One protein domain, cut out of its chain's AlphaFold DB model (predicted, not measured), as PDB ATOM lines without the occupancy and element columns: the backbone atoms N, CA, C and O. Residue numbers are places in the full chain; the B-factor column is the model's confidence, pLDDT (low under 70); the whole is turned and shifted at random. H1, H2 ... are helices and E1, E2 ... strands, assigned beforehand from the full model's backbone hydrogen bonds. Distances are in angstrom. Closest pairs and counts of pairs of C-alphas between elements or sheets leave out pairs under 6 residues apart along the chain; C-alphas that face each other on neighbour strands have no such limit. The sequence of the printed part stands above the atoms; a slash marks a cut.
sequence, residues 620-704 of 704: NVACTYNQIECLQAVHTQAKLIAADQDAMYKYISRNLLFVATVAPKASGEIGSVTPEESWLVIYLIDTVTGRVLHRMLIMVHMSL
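Overview. This is residues 620 to 704 of the 704 residues of an uncharacterized protein of Hibiscus syriacus (UniProt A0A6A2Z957). One twisted wall of four antiparallel strands, E1, E4, E5 and E6, forms the main body, and a small two-strand hairpin, E2 and E3, lies beyond one end of it, reached from E1 by a long link. At the other end of the wall, the short helix H1 and the long link after it make a loop. The printed part has 85 residues, with six named strands and one named helix in the order E1 E2 E3 E4 H1 E5 E6; it is mostly strand, though under half of the residues are in named elements. The whole is only just loose, close to extended, with a radius of gyration of the C-alphas of 17.6 A and spans of 50 by 34 by 21 A.

Along the chain. Find C-alpha 623 at (31.774, -54.560, 16.258); from there E1 runs to residue 626, 10.2 A. Next come E2, residues 638 to 640, 6.5 A, and E3, residues 647 to 649, 6.2 A. E4 starts with C-alpha 656 at (23.004, -53.711, 4.342) and runs 19.9 A to residue 662. H1 follows at residues 664 to 667, 5.6 A. E5, residues 679 to 686, covers 22.9 A, and E6, residues 692 to 699, covers 19.9 A, ending with C-alpha 699 at (31.339, -37.941, 20.218).

Arrangement. Look first at the sheet, in the order E1 E4 E5 E6, with E1 and E6 as edge strands; its strands' lines turn by 40 degrees from edge to edge. E1 and E4 are antiparallel at 169 degrees, with N 625 and O 658 2.9 A apart, within hydrogen-bond range. E4 and E5 are antiparallel at 161 degrees; look for N 659 and O 683, 2.9 A. E5 and E6 form a hairpin at 169 degrees, with N 682 and O 696 at 2.8 A. H1 is only just on this sheet, with 5 pairs of C-alphas within 10 A, and only grazes it with residues 664 to 667. H1 is too short for any O i to N i+4 pair; its one O i to N i+3 pair is not within range. E2 and E3 are a second hairpin, antiparallel at 155 degrees, with N 639 and O 648 at 2.8 A. E2 is apart from E4, and E3 from E5.

Size, cuts and confidence. The C-alphas of Gln 645 and Glu 669, the two farthest apart, are 52.1 A from each other. The printed part has no cut and ends at Leu 704, the chain's last residue. The links E1 to E2 and H1 to E5 are long, 11 residues each. The mean pLDDT of the printed part is 70.5; 36 residues are under 70, among them 620 to 632 and 663 to 678.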
ATOM      1  N   ASN A 620      39.053 -50.049  11.608       55.12
ATOM      2  CA  ASN A 620      39.305 -50.732  12.883       55.12
ATOM      3  C   ASN A 620      37.960 -51.081  13.534       55.12
ATOM      4  O   ASN A 620      37.334 -50.245  14.188       55.12
ATOM      5  N   VAL A 621      37.465 -52.284  13.249       57.41
ATOM      6  CA  VAL A 621      36.126 -52.724  13.626       57.41
ATOM      7  C   VAL A 621      36.118 -53.042  15.115       57.41
ATOM      8  O   VAL A 621      36.855 -53.905  15.568       57.41
ATOM      9  N   ALA A 622      35.255 -52.359  15.868       54.88
ATOM     10  CA  ALA A 622      34.979 -52.719  17.257       54.88
ATOM     11  C   ALA A 622      33.815 -53.717  17.335       54.88
ATOM     12  O   ALA A 622      33.818 -54.624  18.161       54.88
ATOM     13  N   CYS A 623      32.819 -53.567  16.457       53.47
ATOM     14  CA  CYS A 623      31.774 -54.560  16.258       53.47
ATOM     15  C   CYS A 623      31.162 -54.473  14.852       53.47
ATOM     16  O   CYS A 623      30.944 -53.394  14.291       53.47
ATOM     17  N   THR A 624      30.836 -55.631  14.280       55.38
ATOM     18  CA  THR A 624      29.977 -55.735  13.093       55.38
ATOM     19  C   THR A 624      28.661 -56.383  13.456       55.38
ATOM     20  O   THR A 624      28.636 -57.402  14.144       55.38
ATOM     21  N   TYR A 625      27.570 -55.827  12.942       55.38
ATOM     22  CA  TYR A 625      26.242 -56.396  13.100       55.38
ATOM     23  C   TYR A 625      25.564 -56.514  11.735       55.38
ATOM     24  O   TYR A 625      25.330 -55.523  11.038       55.38
ATOM     25  N   ASN A 626      25.220 -57.740  11.343       54.97
ATOM     26  CA  ASN A 626      24.286 -57.956  10.243       54.97
ATOM     27  C   ASN A 626      22.874 -57.726  10.756       54.97
ATOM     28  O   ASN A 626      22.346 -58.540  11.507       54.97
ATOM     29  N   GLN A 627      22.259 -56.630  10.327       46.41
ATOM     30  CA  GLN A 627      20.977 -56.189  10.866       46.41
ATOM     31  C   GLN A 627      19.769 -57.006  10.377       46.41
ATOM     32  O   GLN A 627      18.661 -56.788  10.857       46.41
ATOM     33  N   ILE A 628      19.935 -57.926   9.420       52.06
ATOM     34  CA  ILE A 628      18.798 -58.607   8.790       52.06
ATOM     35  C   ILE A 628      19.032 -60.114   8.773       52.06
ATOM     36  O   ILE A 628      19.808 -60.637   7.973       52.06
ATOM     37  N   GLU A 629      18.294 -60.825   9.626       55.81
ATOM     38  CA  GLU A 629      18.056 -62.248   9.422       55.81
ATOM     39  C   GLU A 629      17.408 -62.433   8.046       55.81
ATOM     40  O   GLU A 629      16.370 -61.840   7.744       55.81
ATOM     41  N   CYS A 630      18.007 -63.279   7.206       51.34
ATOM     42  CA  CYS A 630      17.629 -63.470   5.801       51.34
ATOM     43  C   CYS A 630      16.152 -63.893   5.576       51.34
ATOM     44  O   CYS A 630      15.700 -63.970   4.434       51.34
ATOM     45  N   LEU A 631      15.402 -64.179   6.647       52.03
ATOM     46  CA  LEU A 631      14.046 -64.731   6.647       52.03
ATOM     47  C   LEU A 631      12.968 -63.783   7.204       52.03
ATOM     48  O   LEU A 631      11.792 -64.146   7.182       52.03
ATOM     49  N   GLN A 632      13.305 -62.586   7.694       63.56
ATOM     50  CA  GLN A 632      12.293 -61.712   8.292       63.56
ATOM     51  C   GLN A 632      11.401 -61.055   7.219       63.56
ATOM     52  O   GLN A 632      11.873 -60.340   6.332       63.56
ATOM     53  N   ALA A 633      10.087 -61.286   7.298       70.69
ATOM     54  CA  ALA A 633       9.116 -60.691   6.383       70.69
ATOM     55  C   ALA A 633       8.795 -59.240   6.777       70.69
ATOM     56  O   ALA A 633       8.469 -58.945   7.927       70.69
ATOM     57  N   VAL A 634       8.831 -58.324   5.806       76.62
ATOM     58  CA  VAL A 634       8.417 -56.933   6.020       76.62
ATOM     59  C   VAL A 634       6.936 -56.784   5.680       76.62
ATOM     60  O   VAL A 634       6.563 -56.778   4.510       76.62
ATOM     61  N   HIS A 635       6.093 -56.646   6.707       76.75
ATOM     62  CA  HIS A 635       4.635 -56.548   6.551       76.75
ATOM     63  C   HIS A 635       4.164 -55.255   5.871       76.75
ATOM     64  O   HIS A 635       3.183 -55.274   5.134       76.75
ATOM     65  N   THR A 636       4.838 -54.125   6.112       81.50
ATOM     66  CA  THR A 636       4.488 -52.831   5.508       81.50
ATOM     67  C   THR A 636       5.723 -52.142   4.951       81.50
ATOM     68  O   THR A 636       6.684 -51.874   5.677       81.50
ATOM     69  N   GLN A 637       5.689 -51.831   3.656       83.69
ATOM     70  CA  GLN A 637       6.782 -51.145   2.958       83.69
ATOM     71  C   GLN A 637       6.765 -49.624   3.167       83.69
ATOM     72  O   GLN A 637       7.771 -48.965   2.932       83.69
ATOM     73  N   ALA A 638       5.655 -49.070   3.654       84.75
ATOM     74  CA  ALA A 638       5.504 -47.648   3.920       84.75
ATOM     75  C   ALA A 638       4.952 -47.394   5.328       84.75
ATOM     76  O   ALA A 638       4.300 -48.254   5.928       84.75
ATOM     77  N   LYS A 639       5.241 -46.207   5.861       85.06
ATOM     78  CA  LYS A 639       4.637 -45.650   7.071       85.06
ATOM     79  C   LYS A 639       3.782 -44.455   6.658       85.06
ATOM     80  O   LYS A 639       4.295 -43.530   6.036       85.06
ATOM     81  N   LEU A 640       2.498 -44.487   7.007       83.25
ATOM     82  CA  LEU A 640       1.596 -43.356   6.795       83.25
ATOM     83  C   LEU A 640       1.979 -42.219   7.750       83.25
ATOM     84  O   LEU A 640       2.134 -42.447   8.955       83.25
ATOM     85  N   ILE A 641       2.153 -41.013   7.216       82.31
ATOM     86  CA  ILE A 641       2.292 -39.790   8.001       82.31
ATOM     87  C   ILE A 641       0.874 -39.311   8.325       82.31
ATOM     88  O   ILE A 641       0.079 -39.026   7.435       82.31
ATOM     89  N   ALA A 642       0.547 -39.252   9.617       62.09
ATOM     90  CA  ALA A 642      -0.817 -39.033  10.097       62.09
ATOM     91  C   ALA A 642      -1.417 -37.655   9.749       62.09
ATOM     92  O   ALA A 642      -2.631 -37.503   9.843       62.09
ATOM     93  N   ALA A 643      -0.597 -36.670   9.373       65.44
ATOM     94  CA  ALA A 643      -1.060 -35.310   9.103       65.44
ATOM     95  C   ALA A 643      -1.689 -35.151   7.705       65.44
ATOM     96  O   ALA A 643      -2.759 -34.562   7.601       65.44
ATOM     97  N   ASP A 644      -1.091 -35.748   6.664       71.06
ATOM     98  CA  ASP A 644      -1.383 -35.370   5.268       71.06
ATOM     99  C   ASP A 644      -1.807 -36.546   4.364       71.06
ATOM    100  O   ASP A 644      -1.894 -36.397   3.153       71.06
ATOM    101  N   GLN A 645      -2.058 -37.740   4.924       74.38
ATOM    102  CA  GLN A 645      -2.249 -38.997   4.163       74.38
ATOM    103  C   GLN A 645      -1.057 -39.399   3.271       74.38
ATOM    104  O   GLN A 645      -1.138 -40.386   2.538       74.38
ATOM    105  N   ASP A 646       0.072 -38.704   3.389       80.00
ATOM    106  CA  ASP A 646       1.301 -39.037   2.689       80.00
ATOM    107  C   ASP A 646       1.944 -40.311   3.244       80.00
ATOM    108  O   ASP A 646       1.924 -40.607   4.444       80.00
ATOM    109  N   ALA A 647       2.551 -41.085   2.349       82.81
ATOM    110  CA  ALA A 647       3.244 -42.319   2.685       82.81
ATOM    111  C   ALA A 647       4.761 -42.124   2.592       82.81
ATOM    112  O   ALA A 647       5.295 -41.847   1.519       82.81
ATOM    113  N   MET A 648       5.484 -42.347   3.695       85.19
ATOM    114  CA  MET A 648       6.940 -42.503   3.642       85.19
ATOM    115  C   MET A 648       7.305 -43.950   3.367       85.19
ATOM    116  O   MET A 648       7.035 -44.839   4.180       85.19
ATOM    117  N   TYR A 649       7.974 -44.179   2.246       88.06
ATOM    118  CA  TYR A 649       8.521 -45.485   1.906       88.06
ATOM    119  C   TYR A 649       9.758 -45.785   2.751       88.06
ATOM    120  O   TYR A 649      10.664 -44.965   2.888       88.06
ATOM    121  N   LYS A 650       9.794 -46.986   3.331       88.06
ATOM    122  CA  LYS A 650      10.946 -47.469   4.089       88.06
ATOM    123  C   LYS A 650      12.037 -47.884   3.108       88.06
ATOM    124  O   LYS A 650      11.780 -48.648   2.179       88.06
ATOM    125  N   TYR A 651      13.266 -47.442   3.350       84.25
ATOM    126  CA  TYR A 651      14.425 -47.963   2.636       84.25
ATOM    127  C   TYR A 651      14.761 -49.363   3.165       84.25
ATOM    128  O   TYR A 651      15.245 -49.507   4.287       84.25
ATOM    129  N   ILE A 652      14.457 -50.399   2.381       81.94
ATOM    130  CA  ILE A 652      14.679 -51.800   2.757       81.94
ATOM    131  C   ILE A 652      15.692 -52.401   1.783       81.94
ATOM    132  O   ILE A 652      15.346 -52.768   0.662       81.94
ATOM    133  N   SER A 653      16.943 -52.519   2.223       81.44
ATOM    134  CA  SER A 653      17.988 -53.259   1.508       81.44
ATOM    135  C   SER A 653      18.352 -54.510   2.298       81.44
ATOM    136  O   SER A 653      18.677 -54.411   3.476       81.44
ATOM    137  N   ARG A 654      18.315 -55.686   1.657       77.25
ATOM    138  CA  ARG A 654      18.683 -56.973   2.286       77.25
ATOM    139  C   ARG A 654      20.192 -57.157   2.454       77.25
ATOM    140  O   ARG A 654      20.616 -58.046   3.179       77.25
ATOM    141  N   ASN A 655      20.981 -56.317   1.791       81.38
ATOM    142  CA  ASN A 655      22.434 -56.442   1.703       81.38
ATOM    143  C   ASN A 655      23.155 -55.381   2.547       81.38
ATOM    144  O   ASN A 655      24.321 -55.081   2.296       81.38
ATOM    145  N   LEU A 656      22.460 -54.775   3.509       83.25
ATOM    146  CA  LEU A 656      23.004 -53.711   4.342       83.25
ATOM    147  C   LEU A 656      23.764 -54.291   5.539       83.25
ATOM    148  O   LEU A 656      23.220 -55.092   6.296       83.25
ATOM    149  N   LEU A 657      25.000 -53.840   5.727       83.38
ATOM    150  CA  LEU A 657      25.841 -54.150   6.875       83.38
ATOM    151  C   LEU A 657      25.976 -52.913   7.761       83.38
ATOM    152  O   LEU A 657      26.323 -51.831   7.281       83.38
ATOM    153  N   PHE A 658      25.729 -53.093   9.057       84.06
ATOM    154  CA  PHE A 658      26.004 -52.093  10.077       84.06
ATOM    155  C   PHE A 658      27.385 -52.369  10.678       84.06
ATOM    156  O   PHE A 658      27.649 -53.454  11.200       84.06
ATOM    157  N   VAL A 659      28.271 -51.379  10.610       81.19
ATOM    158  CA  VAL A 659      29.628 -51.460  11.158       81.19
ATOM    159  C   VAL A 659      29.818 -50.327  12.145       81.19
ATOM    160  O   VAL A 659      29.590 -49.168  11.802       81.19
ATOM    161  N   ALA A 660      30.265 -50.649  13.352       81.75
ATOM    162  CA  ALA A 660      30.608 -49.667  14.366       81.75
ATOM    163  C   ALA A 660      32.088 -49.795  14.739       81.75
ATOM    164  O   ALA A 660      32.617 -50.879  14.997       81.75
ATOM    165  N   THR A 661      32.773 -48.657  14.738       76.06
ATOM    166  CA  THR A 661      34.211 -48.561  14.991       76.06
ATOM    167  C   THR A 661      34.470 -47.550  16.080       76.06
ATOM    168  O   THR A 661      33.905 -46.455  16.055       76.06
ATOM    169  N   VAL A 662      35.341 -47.910  17.009       74.75
ATOM    170  CA  VAL A 662      35.722 -47.074  18.143       74.75
ATOM    171  C   VAL A 662      37.130 -46.534  17.899       74.75
ATOM    172  O   VAL A 662      37.929 -47.162  17.201       74.75
ATOM    173  N   ALA A 663      37.427 -45.347  18.430       67.06
ATOM    174  CA  ALA A 663      38.762 -44.770  18.355       67.06
ATOM    175  C   ALA A 663      39.830 -45.777  18.853       67.06
ATOM    176  O   ALA A 663      39.652 -46.348  19.928       67.06
ATOM    177  N   PRO A 664      40.963 -45.965  18.145       60.66
ATOM    178  CA  PRO A 664      41.986 -46.959  18.507       60.66
ATOM    179  C   PRO A 664      42.604 -46.756  19.893       60.66
ATOM    180  O   PRO A 664      43.123 -47.688  20.485       60.66
ATOM    181  N   LYS A 665      42.571 -45.528  20.421       57.28
ATOM    182  CA  LYS A 665      43.029 -45.255  21.786       57.28
ATOM    183  C   LYS A 665      42.036 -45.763  22.836       57.28
ATOM    184  O   LYS A 665      42.453 -46.114  23.927       57.28
ATOM    185  N   ALA A 666      40.745 -45.838  22.497       52.09
ATOM    186  CA  ALA A 666      39.646 -46.255  23.377       52.09
ATOM    187  C   ALA A 666      39.397 -47.770  23.391       52.09
ATOM    188  O   ALA A 666      38.473 -48.222  24.061       52.09
ATOM    189  N   SER A 667      40.225 -48.553  22.694       52.47
ATOM    190  CA  SER A 667      40.263 -50.014  22.816       52.47
ATOM    191  C   SER A 667      41.192 -50.510  23.938       52.47
ATOM    192  O   SER A 667      41.410 -51.715  24.042       52.47
ATOM    193  N   GLY A 668      41.775 -49.605  24.737       54.97
ATOM    194  CA  GLY A 668      42.560 -49.934  25.932       54.97
ATOM    195  C   GLY A 668      41.699 -50.224  27.169       54.97
ATOM    196  O   GLY A 668      40.470 -50.230  27.104       54.97
ATOM    197  N   GLU A 669      42.340 -50.450  28.318       53.19
ATOM    198  CA  GLU A 669      41.649 -50.668  29.597       53.19
ATOM    199  C   GLU A 669      40.738 -49.486  29.976       53.19
ATOM    200  O   GLU A 669      40.988 -48.328  29.612       53.19
ATOM    201  N   ILE A 670      39.664 -49.782  30.716       50.50
ATOM    202  CA  ILE A 670      38.689 -48.796  31.203       50.50
ATOM    203  C   ILE A 670      39.436 -47.666  31.937       50.50
ATOM    204  O   ILE A 670      40.131 -47.916  32.915       50.50
ATOM    205  N   GLY A 671      39.280 -46.421  31.468       54.69
ATOM    206  CA  GLY A 671      39.918 -45.231  32.055       54.69
ATOM    207  C   GLY A 671      41.171 -44.718  31.333       54.69
ATOM    208  O   GLY A 671      41.709 -43.686  31.723       54.69
ATOM    209  N   SER A 672      41.615 -45.379  30.258       54.88
ATOM    210  CA  SER A 672      42.803 -44.979  29.479       54.88
ATOM    211  C   SER A 672      42.595 -43.797  28.516       54.88
ATOM    212  O   SER A 672      43.569 -43.297  27.953       54.88
ATOM    213  N   VAL A 673      41.355 -43.328  28.322       58.56
ATOM    214  CA  VAL A 673      41.010 -42.328  27.296       58.56
ATOM    215  C   VAL A 673      40.225 -41.160  27.866       58.56
ATOM    216  O   VAL A 673      39.246 -41.337  28.588       58.56
ATOM    217  N   THR A 674      40.633 -39.949  27.492       60.16
ATOM    218  CA  THR A 674      39.900 -38.718  27.797       60.16
ATOM    219  C   THR A 674      38.601 -38.638  26.980       60.16
ATOM    220  O   THR A 674      38.630 -38.991  25.802       60.16
ATOM    221  N   PRO A 675      37.489 -38.099  27.517       60.91
ATOM    222  CA  PRO A 675      36.206 -37.993  26.802       60.91
ATOM    223  C   PRO A 675      36.290 -37.332  25.413       60.91
ATOM    224  O   PRO A 675      35.548 -37.681  24.498       60.91
ATOM    225  N   GLU A 676      37.235 -36.407  25.229       61.75
ATOM    226  CA  GLU A 676      37.487 -35.726  23.950       61.75
ATOM    227  C   GLU A 676      38.081 -36.644  22.865       61.75
ATOM    228  O   GLU A 676      37.923 -36.389  21.672       61.75
ATOM    229  N   GLU A 677      38.731 -37.740  23.262       64.81
ATOM    230  CA  GLU A 677      39.350 -38.729  22.371       64.81
ATOM    231  C   GLU A 677      38.452 -39.963  22.143       64.81
ATOM    232  O   GLU A 677      38.744 -40.793  21.278       64.81
ATOM    233  N   SER A 678      37.337 -40.080  22.875       68.50
ATOM    234  CA  SER A 678      36.354 -41.152  22.707       68.50
ATOM    235  C   SER A 678      35.291 -40.798  21.666       68.50
ATOM    236  O   SER A 678      34.319 -40.087  21.936       68.50
ATOM    237  N   TRP A 679      35.447 -41.348  20.462       72.06
ATOM    238  CA  TRP A 679      34.437 -41.269  19.413       72.06
ATOM    239  C   TRP A 679      34.061 -42.648  18.871       72.06
ATOM    240  O   TRP A 679      34.887 -43.557  18.762       72.06
ATOM    241  N   LEU A 680      32.787 -42.771  18.511       80.62
ATOM    242  CA  LEU A 680      32.188 -43.917  17.843       80.62
ATOM    243  C   LEU A 680      31.810 -43.486  16.425       80.62
ATOM    244  O   LEU A 680      31.056 -42.530  16.247       80.62
ATOM    245  N   VAL A 681      32.308 -44.185  15.408       81.06
ATOM    246  CA  VAL A 681      31.824 -44.014  14.032       81.06
ATOM    247  C   VAL A 681      30.995 -45.214  13.634       81.06
ATOM    248  O   VAL A 681      31.409 -46.360  13.783       81.06
ATOM    249  N   ILE A 682      29.823 -44.921  13.091       84.81
ATOM    250  CA  ILE A 682      28.893 -45.885  12.531       84.81
ATOM    251  C   ILE A 682      28.925 -45.754  11.009       84.81
ATOM    252  O   ILE A 682      28.817 -44.649  10.473       84.81
ATOM    253  N   TYR A 683      29.013 -46.888  10.321       83.19
ATOM    254  CA  TYR A 683      28.904 -47.008   8.875       83.19
ATOM    255  C   TYR A 683      27.731 -47.919   8.514       83.19
ATOM    256  O   TYR A 683      27.586 -49.016   9.053       83.19
ATOM    257  N   LEU A 684      26.925 -47.479   7.550       86.38
ATOM    258  CA  LEU A 684      25.989 -48.336   6.829       86.38
ATOM    259  C   LEU A 684      26.587 -48.634   5.464       86.38
ATOM    260  O   LEU A 684      26.759 -47.718   4.655       86.38
ATOM    261  N   ILE A 685      26.917 -49.896   5.217       83.44
ATOM    262  CA  ILE A 685      27.635 -50.313   4.017       83.44
ATOM    263  C   ILE A 685      26.784 -51.296   3.221       83.44
ATOM    264  O   ILE A 685      26.248 -52.255   3.771       83.44
ATOM    265  N   ASP A 686      26.663 -51.076   1.918       84.88
ATOM    266  CA  ASP A 686      26.103 -52.078   1.015       84.88
ATOM    267  C   ASP A 686      27.138 -53.183   0.767       84.88
ATOM    268  O   ASP A 686      28.178 -52.946   0.162       84.88
ATOM    269  N   THR A 687      26.854 -54.404   1.214       78.88
ATOM    270  CA  THR A 687      27.774 -55.549   1.105       78.88
ATOM    271  C   THR A 687      28.028 -56.009  -0.327       78.88
ATOM    272  O   THR A 687      29.085 -56.583  -0.606       78.88
ATOM    273  N   VAL A 688      27.096 -55.734  -1.247       80.94
ATOM    274  CA  VAL A 688      27.236 -56.121  -2.655       80.94
ATOM    275  C   VAL A 688      28.134 -55.153  -3.403       80.94
ATOM    276  O   VAL A 688      28.919 -55.610  -4.225       80.94
ATOM    277  N   THR A 689      28.018 -53.844  -3.143       78.62
ATOM    278  CA  THR A 689      28.759 -52.800  -3.882       78.62
ATOM    279  C   THR A 689      29.916 -52.167  -3.108       78.62
ATOM    280  O   THR A 689      30.719 -51.419  -3.662       78.62
ATOM    281  N   GLY A 690      29.978 -52.394  -1.805       75.25
ATOM    282  CA  GLY A 690      30.938 -51.757  -0.919       75.25
ATOM    283  C   GLY A 690      30.733 -50.278  -0.650       75.25
ATOM    284  O   GLY A 690      31.584 -49.634  -0.037       75.25
ATOM    285  N   ARG A 691      29.623 -49.706  -1.116       81.38
ATOM    286  CA  ARG A 691      29.348 -48.283  -0.941       81.38
ATOM    287  C   ARG A 691      28.931 -48.005   0.495       81.38
ATOM    288  O   ARG A 691      27.998 -48.619   1.008       81.38
ATOM    289  N   VAL A 692      29.583 -47.022   1.109       83.62
ATOM    290  CA  VAL A 692      29.132 -46.439   2.375       83.62
ATOM    291  C   VAL A 692      27.922 -45.559   2.070       83.62
ATOM    292  O   VAL A 692      28.056 -44.495   1.469       83.62
ATOM    293  N   LEU A 693      26.736 -46.027   2.448       86.75
ATOM    294  CA  LEU A 693      25.476 -45.308   2.258       86.75
ATOM    295  C   LEU A 693      25.286 -44.217   3.309       86.75
ATOM    296  O   LEU A 693      24.705 -43.171   3.029       86.75
ATOM    297  N   HIS A 694      25.771 -44.464   4.524       86.25
ATOM    298  CA  HIS A 694      25.696 -43.508   5.615       86.25
ATOM    299  C   HIS A 694      26.914 -43.636   6.523       86.25
ATOM    300  O   HIS A 694      27.395 -44.741   6.776       86.25
ATOM    301  N   ARG A 695      27.382 -42.497   7.030       86.69
ATOM    302  CA  ARG A 695      28.435 -42.409   8.036       86.69
ATOM    303  C   ARG A 695      28.002 -41.420   9.106       86.69
ATOM    304  O   ARG A 695      27.704 -40.274   8.783       86.69
ATOM    305  N   MET A 696      28.035 -41.850  10.360       86.00
ATOM    306  CA  MET A 696      27.710 -41.014  11.512       86.00
ATOM    307  C   MET A 696      28.855 -41.053  12.518       86.00
ATOM    308  O   MET A 696      29.356 -42.125  12.839       86.00
ATOM    309  N   LEU A 697      29.267 -39.884  13.004       84.00
ATOM    310  CA  LEU A 697      30.232 -39.735  14.090       84.00
ATOM    311  C   LEU A 697      29.469 -39.358  15.359       84.00
ATOM    312  O   LEU A 697      28.714 -38.387  15.356       84.00
ATOM    313  N   ILE A 698      29.683 -40.113  16.429       81.75
ATOM    314  CA  ILE A 698      29.141 -39.855  17.758       81.75
ATOM    315  C   ILE A 698      30.324 -39.565  18.678       81.75
ATOM    316  O   ILE A 698      31.162 -40.433  18.920       81.75
ATOM    317  N   MET A 699      30.394 -38.332  19.172       74.31
ATOM    318  CA  MET A 699      31.339 -37.941  20.218       74.31
ATOM    319  C   MET A 699      30.752 -38.355  21.566       74.31
ATOM    320  O   MET A 699      29.632 -37.953  21.894       74.31
ATOM    321  N   VAL A 700      31.474 -39.161  22.342       63.47
ATOM    322  CA  VAL A 700      31.015 -39.586  23.668       63.47
ATOM    323  C   VAL A 700      31.452 -38.532  24.681       63.47
ATOM    324  O   VAL A 700      32.504 -38.637  25.299       63.47
ATOM    325  N   HIS A 701      30.648 -37.482  24.844       54.31
ATOM    326  CA  HIS A 701      30.858 -36.529  25.930       54.31
ATOM    327  C   HIS A 701      30.230 -37.105  27.204       54.31
ATOM    328  O   HIS A 701      29.013 -37.059  27.376       54.31
ATOM    329  N   MET A 702      31.042 -37.661  28.107       48.22
ATOM    330  CA  MET A 702      30.590 -37.858  29.483       48.22
ATOM    331  C   MET A 702      30.646 -36.505  30.191       48.22
ATOM    332  O   MET A 702      31.716 -36.037  30.572       48.22
ATOM    333  N   SER A 703      29.501 -35.832  30.305       37.03
ATOM    334  CA  SER A 703      29.329 -34.788  31.312       37.03
ATOM    335  C   SER A 703      29.252 -35.479  32.674       37.03
ATOM    336  O   SER A 703      28.272 -36.180  32.936       37.03
ATOM    337  N   LEU A 704      30.317 -35.346  33.467       38.09
ATOM    338  CA  LEU A 704      30.345 -35.710  34.887       38.09
ATOM    339  C   LEU A 704      29.345 -34.875  35.692       38.09
ATOM    340  O   LEU A 704      29.232 -33.661  35.398       38.09
TER     341      LEU A 704